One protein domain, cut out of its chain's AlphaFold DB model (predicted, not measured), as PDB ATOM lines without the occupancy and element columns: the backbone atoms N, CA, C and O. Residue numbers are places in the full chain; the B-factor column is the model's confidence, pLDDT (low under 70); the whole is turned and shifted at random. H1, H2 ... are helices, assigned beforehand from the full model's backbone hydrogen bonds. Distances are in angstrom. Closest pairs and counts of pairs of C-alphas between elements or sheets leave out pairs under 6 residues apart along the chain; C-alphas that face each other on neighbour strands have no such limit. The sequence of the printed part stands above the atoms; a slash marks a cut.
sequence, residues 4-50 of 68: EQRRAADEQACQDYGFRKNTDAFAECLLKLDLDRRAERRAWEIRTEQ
ATOM      1  N   GLU A   4      13.289  11.023   1.140       89.62
ATOM      2  CA  GLU A   4      12.052  10.932   0.351       89.62
ATOM      3  C   GLU A   4      11.189  12.195   0.466       89.62
ATOM      4  O   GLU A   4      10.754  12.754  -0.537       89.62
ATOM      5  N   GLN A   5      10.995  12.708   1.685       92.69
ATOM      6  CA  GLN A   5      10.233  13.943   1.904       92.69
ATOM      7  C   GLN A   5      10.881  15.151   1.225       92.69
ATOM      8  O   GLN A   5      10.177  16.018   0.717       92.69
ATOM      9  N   ARG A   6      12.220  15.215   1.205       89.81
ATOM     10  CA  ARG A   6      12.933  16.272   0.472       89.81
ATOM     11  C   ARG A   6      12.692  16.135  -1.021       89.81
ATOM     12  O   ARG A   6      12.310  17.109  -1.648       89.81
ATOM     13  N   ARG A   7      12.829  14.929  -1.570       89.62
ATOM     14  CA  ARG A   7      12.607  14.709  -2.998       89.62
ATOM     15  C   ARG A   7      11.189  15.077  -3.433       89.62
ATOM     16  O   ARG A   7      11.034  15.745  -4.445       89.62
ATOM     17  N   ALA A   8      10.180  14.732  -2.639       93.69
ATOM     18  CA  ALA A   8       8.799  15.128  -2.910       93.69
ATOM     19  C   ALA A   8       8.611  16.659  -2.917       93.69
ATOM     20  O   ALA A   8       7.929  17.183  -3.795       93.69
ATOM     21  N   ALA A   9       9.241  17.379  -1.982       94.00
ATOM     22  CA  ALA A   9       9.205  18.843  -1.951       94.00
ATOM     23  C   ALA A   9       9.911  19.468  -3.169       94.00
ATOM     24  O   ALA A   9       9.441  20.459  -3.720       94.00
ATOM     25  N   ASP A  10      11.005  18.862  -3.626       94.19
ATOM     26  CA  ASP A  10      11.769  19.330  -4.789       94.19
ATOM     27  C   ASP A  10      10.978  19.150  -6.080       94.19
ATOM     28  O   ASP A  10      10.925  20.038  -6.929       94.19
ATOM     29  N   GLU A  11      10.313  18.003  -6.203       94.12
ATOM     30  CA  GLU A  11       9.419  17.726  -7.316       94.12
ATOM     31  C   GLU A  11       8.228  18.683  -7.342       94.12
ATOM     32  O   GLU A  11       7.806  19.078  -8.428       94.12
ATOM     33  N   GLN A  12       7.678  19.048  -6.179       95.25
ATOM     34  CA  GLN A  12       6.623  20.060  -6.072       95.25
ATOM     35  C   GLN A  12       7.138  21.435  -6.499       95.25
ATOM     36  O   GLN A  12       6.560  22.028  -7.401       95.25
ATOM     37  N   ALA A  13       8.284  21.879  -5.977       94.62
ATOM     38  CA  ALA A  13       8.877  23.161  -6.355       94.62
ATOM     39  C   ALA A  13       9.121  23.262  -7.870       94.62
ATOM     40  O   ALA A  13       8.756  24.254  -8.495       94.62
ATOM     41  N   CYS A  14       9.682  22.222  -8.497       96.06
ATOM     42  CA  CYS A  14       9.884  22.212  -9.948       96.06
ATOM     43  C   CYS A  14       8.565  22.211 -10.741       96.06
ATOM     44  O   CYS A  14       8.503  22.815 -11.811       96.06
ATOM     45  N   GLN A  15       7.504  21.582 -10.229       95.25
ATOM     46  CA  GLN A  15       6.169  21.681 -10.832       95.25
ATOM     47  C   GLN A  15       5.585  23.093 -10.697       95.25
ATOM     48  O   GLN A  15       5.024  23.598 -11.666       95.25
ATOM     49  N   ASP A  16       5.775  23.746  -9.550       95.50
ATOM     50  CA  ASP A  16       5.301  25.112  -9.290       95.50
ATOM     51  C   ASP A  16       6.014  26.147 -10.173       95.50
ATOM     52  O   ASP A  16       5.402  27.110 -10.630       95.50
ATOM     53  N   TYR A  17       7.289  25.909 -10.503       93.94
ATOM     54  CA  TYR A  17       8.016  26.687 -11.514       93.94
ATOM     55  C   TYR A  17       7.495  26.472 -12.948       93.94
ATOM     56  O   TYR A  17       7.895  27.195 -13.861       93.94
ATOM     57  N   GLY A  18       6.602  25.504 -13.165       95.38
ATOM     58  CA  GLY A  18       5.985  25.217 -14.459       95.38
ATOM     59  C   GLY A  18       6.711  24.155 -15.285       95.38
ATOM     60  O   GLY A  18       6.361  23.942 -16.451       95.38
ATOM     61  N   PHE A  19       7.701  23.457 -14.719       95.94
ATOM     62  CA  PHE A  19       8.371  22.370 -15.425       95.94
ATOM     63  C   PHE A  19       7.492  21.118 -15.457       95.94
ATOM     64  O   PHE A  19       6.930  20.680 -14.452       95.94
ATOM     65  N   ARG A  20       7.398  20.492 -16.633       93.69
ATOM     66  CA  ARG A  20       6.673  19.229 -16.799       93.69
ATOM     67  C   ARG A  20       7.554  18.057 -16.386       93.69
ATOM     68  O   ARG A  20       8.723  18.002 -16.766       93.69
ATOM     69  N   LYS A  21       6.982  17.089 -15.664       91.62
ATOM     70  CA  LYS A  21       7.673  15.838 -15.314       91.62
ATOM     71  C   LYS A  21       8.190  15.129 -16.572       91.62
ATOM     72  O   LYS A  21       7.575  15.229 -17.632       91.62
ATOM     73  N   ASN A  22       9.283  14.380 -16.423       90.62
ATOM     74  CA  ASN A  22       9.939  13.628 -17.504       90.62
ATOM     75  C   ASN A  22      10.464  14.506 -18.654       90.62
ATOM     76  O   ASN A  22      10.449  14.091 -19.810       90.62
ATOM     77  N   THR A  23      10.914  15.722 -18.345       95.38
ATOM     78  CA  THR A  23      11.614  16.594 -19.296       95.38
ATOM     79  C   THR A  23      13.024  16.882 -18.802       95.38
ATOM     80  O   THR A  23      13.273  16.871 -17.593       95.38
ATOM     81  N   ASP A  24      13.935  17.193 -19.722       96.19
ATOM     82  CA  ASP A  24      15.311  17.559 -19.367       96.19
ATOM     83  C   ASP A  24      15.345  18.807 -18.477       96.19
ATOM     84  O   ASP A  24      16.071  18.848 -17.488       96.19
ATOM     85  N   ALA A  25      14.464  19.778 -18.743       94.62
ATOM     86  CA  ALA A  25      14.322  20.980 -17.923       94.62
ATOM     87  C   ALA A  25      13.895  20.666 -16.474       94.62
ATOM     88  O   ALA A  25      14.346  21.310 -15.528       94.62
ATOM     89  N   PHE A  26      13.057  19.642 -16.274       96.50
ATOM     90  CA  PHE A  26      12.678  19.189 -14.935       96.50
ATOM     91  C   PHE A  26      13.850  18.521 -14.205       96.50
ATOM     92  O   PHE A  26      14.065  18.777 -13.021       96.50
ATOM     93  N   ALA A  27      14.641  17.707 -14.910       95.94
ATOM     94  CA  ALA A  27      15.852  17.111 -14.352       95.94
ATOM     95  C   ALA A  27      16.896  18.181 -13.984       95.94
ATOM     96  O   ALA A  27      17.515  18.096 -12.923       95.94
ATOM     97  N   GLU A  28      17.041  19.215 -14.813       96.12
ATOM     98  CA  GLU A  28      17.919  20.353 -14.546       96.12
ATOM     99  C   GLU A  28      17.470  21.146 -13.311       96.12
ATOM    100  O   GLU A  28      18.294  21.468 -12.455       96.12
ATOM    101  N   CYS A  29      16.164  21.402 -13.164       96.75
ATOM    102  CA  CYS A  29      15.608  22.058 -11.980       96.75
ATOM    103  C   CYS A  29      15.961  21.301 -10.687       96.75
ATOM    104  O   CYS A  29      16.490  21.892  -9.740       96.75
ATOM    105  N   LEU A  30      15.746  19.979 -10.668       95.19
ATOM    106  CA  LEU A  30      16.091  19.131  -9.523       95.19
ATOM    107  C   LEU A  30      17.596  19.142  -9.233       95.19
ATOM    108  O   LEU A  30      18.008  19.255  -8.077       95.19
ATOM    109  N   LEU A  31      18.423  19.052 -10.277       95.25
ATOM    110  CA  LEU A  31      19.876  19.100 -10.144       95.25
ATOM    111  C   LEU A  31      20.336  20.433  -9.540       95.25
ATOM    112  O   LEU A  31      21.186  20.449  -8.649       95.25
ATOM    113  N   LYS A  32      19.753  21.550  -9.982       95.81
ATOM    114  CA  LYS A  32      20.088  22.890  -9.495       95.81
ATOM    115  C   LYS A  32      19.746  23.067  -8.016       95.81
ATOM    116  O   LYS A  32      20.572  23.576  -7.264       95.81
ATOM    117  N   LEU A  33      18.580  22.584  -7.592       95.06
ATOM    118  CA  LEU A  33      18.157  22.577  -6.188       95.06
ATOM    119  C   LEU A  33      19.087  21.743  -5.291       95.06
ATOM    120  O   LEU A  33      19.391  22.140  -4.164       95.06
ATOM    121  N   ASP A  34      19.552  20.589  -5.774       93.81
ATOM    122  CA  ASP A  34      20.512  19.767  -5.029       93.81
ATOM    123  C   ASP A  34      21.874  20.465  -4.898       93.81
ATOM    124  O   ASP A  34      22.463  20.490  -3.813       93.81
ATOM    125  N   LEU A  35      22.361  21.082  -5.978       95.69
ATOM    126  CA  LEU A  35      23.613  21.839  -5.969       95.69
ATOM    127  C   LEU A  35      23.564  23.037  -5.018       95.69
ATOM    128  O   LEU A  35      24.524  23.248  -4.274       95.69
ATOM    129  N   ASP A  36      22.455  23.773  -5.009       94.94
ATOM    130  CA  ASP A  36      22.237  24.916  -4.123       94.94
ATOM    131  C   ASP A  36      22.319  24.501  -2.647       94.94
ATOM    132  O   ASP A  36      23.135  25.015  -1.883       94.94
ATOM    133  N   ARG A  37      21.629  23.424  -2.260       91.00
ATOM    134  CA  ARG A  37      21.726  22.887  -0.892       91.00
ATOM    135  C   ARG A  37      23.105  22.377  -0.520       91.00
ATOM    136  O   ARG A  37      23.509  22.475   0.641       91.00
ATOM    137  N   ARG A  38      23.831  21.771  -1.464       93.00
ATOM    138  CA  ARG A  38      25.231  21.390  -1.224       93.00
ATOM    139  C   ARG A  38      26.083  22.632  -0.986       93.00
ATOM    140  O   ARG A  38      26.971  22.582  -0.140       93.00
ATOM    141  N   ALA A  39      25.825  23.727  -1.699       95.56
ATOM    142  CA  ALA A  39      26.504  24.997  -1.473       95.56
ATOM    143  C   ALA A  39      26.176  25.572  -0.087       95.56
ATOM    144  O   ALA A  39      27.104  25.907   0.646       95.56
ATOM    145  N   GLU A  40      24.906  25.580   0.326       92.94
ATOM    146  CA  GLU A  40      24.503  26.001   1.676       92.94
ATOM    147  C   GLU A  40      25.171  25.164   2.771       92.94
ATOM    148  O   GLU A  40      25.647  25.707   3.768       92.94
ATOM    149  N   ARG A  41      25.259  23.840   2.580       91.62
ATOM    150  CA  ARG A  41      25.940  22.947   3.526       91.62
ATOM    151  C   ARG A  41      27.421  23.292   3.661       91.62
ATOM    152  O   ARG A  41      27.894  23.446   4.780       91.62
ATOM    153  N   ARG A  42      28.128  23.471   2.540       90.81
ATOM    154  CA  ARG A  42      29.541  23.890   2.558       90.81
ATOM    155  C   ARG A  42      29.716  25.257   3.218       90.81
ATOM    156  O   ARG A  42      30.632  25.446   4.005       90.81
ATOM    157  N   ALA A  43      28.834  26.212   2.924       91.75
ATOM    158  CA  ALA A  43      28.866  27.534   3.547       91.75
ATOM    159  C   ALA A  43      28.637  27.457   5.066       91.75
ATOM    160  O   ALA A  43      29.277  28.183   5.827       91.75
ATOM    161  N   TRP A  44      27.751  26.564   5.514       88.94
ATOM    162  CA  TRP A  44      27.535  26.300   6.931       88.94
ATOM    163  C   TRP A  44      28.783  25.707   7.593       88.94
ATOM    164  O   TRP A  44      29.199  26.231   8.622       88.94
ATOM    165  N   GLU A  45      29.411  24.701   6.974       87.94
ATOM    166  CA  GLU A  45      30.662  24.082   7.447       87.94
ATOM    167  C   GLU A  45      31.772  25.131   7.609       87.94
ATOM    168  O   GLU A  45      32.292  25.310   8.712       87.94
ATOM    169  N   ILE A  46      32.034  25.928   6.565       86.75
ATOM    170  CA  ILE A  46      33.030  27.016   6.588       86.75
ATOM    171  C   ILE A  46      32.739  28.025   7.705       86.75
ATOM    172  O   ILE A  46      33.658  28.554   8.331       86.75
ATOM    173  N   ARG A  47      31.465  28.336   7.963       82.25
ATOM    174  CA  ARG A  47      31.080  29.255   9.041       82.25
ATOM    175  C   ARG A  47      31.302  28.641  10.421       82.25
ATOM    176  O   ARG A  47      31.711  29.356  11.328       82.25
ATOM    177  N   THR A  48      31.013  27.356  10.599       80.94
ATOM    178  CA  THR A  48      31.207  26.667  11.884       80.94
ATOM    179  C   THR A  48      32.670  26.386  12.203       80.94
ATOM    180  O   THR A  48      33.036  26.375  13.374       80.94
ATOM    181  N   GLU A  49      33.506  26.184  11.183       76.50
ATOM    182  CA  GLU A  49      34.948  25.963  11.341       76.50
ATOM    183  C   GLU A  49      35.711  27.237  11.719       76.50
ATOM    184  O   GLU A  49      36.816  27.153  12.251       76.50
ATOM    185  N   GLN A  50      35.137  28.421  11.482       72.25
ATOM    186  CA  GLN A  50      35.745  29.676  11.914       72.25
ATOM    187  C   GLN A  50      35.736  29.754  13.449       72.25
ATOM    188  O   GLN A  50      34.659  29.829  14.051       72.25
TER     189      GLN A  50
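What this domain is: This is residues 4 to 50 of the 68 residues of an uncharacterized protein of Falsochrobactrum ovis (UniProt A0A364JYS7). What shape does the backbone make? Two helices of unequal length make a V: the short H1 comes first, a short link turns the backbone, and the long H2 heads away, meeting H1 near its own beginning. The far part of H2, with Gln 50 after it, sticks out as residues 35 to 50, a long arm beyond the small compact body. What is it made of, and how large is it? The printed part has 47 residues with two named helices, H1 then H2, and no named strand, and its class is all helix. It is loose, with a radius of gyration of the C-alphas of 13.2 A and spans of 42 by 20 by 15 A.

Where its parts are: Where does the first helix lie? H1 is residues 4 to 16, from C-alpha 4 at (12.052, 10.932, 0.351) to C-alpha 16, 18.4 A away. Where is the second? H2 is residues 24 to 49, 37.4 A from first to last C-alpha, ending at C-alpha 49 at (34.948, 25.963, 11.341).

How they stand to each other: How do H1 and H2 meet? They touch, through residues 10 to 14 of H1 and 26 to 33 of H2 alone, and their closest C-alphas, those of Cys 14 and Cys 29, are 6.1 A apart. How are they directed? They run opposite ways at a steep tilt of 56 degrees. What do the backbone atoms show? In H1 and H2 every O i to N i+4 pair is within hydrogen-bond range.

The domain as a whole: How far does it reach? The two C-alphas farthest apart, those of Asn 22 and Gln 50, are 42.3 A apart. Is it continuous? The printed part has no cut, and the link from H1 to H2, 7 residues, is short. How confident is the model? The mean pLDDT of the printed part is 92.2, and no printed residue is under 70.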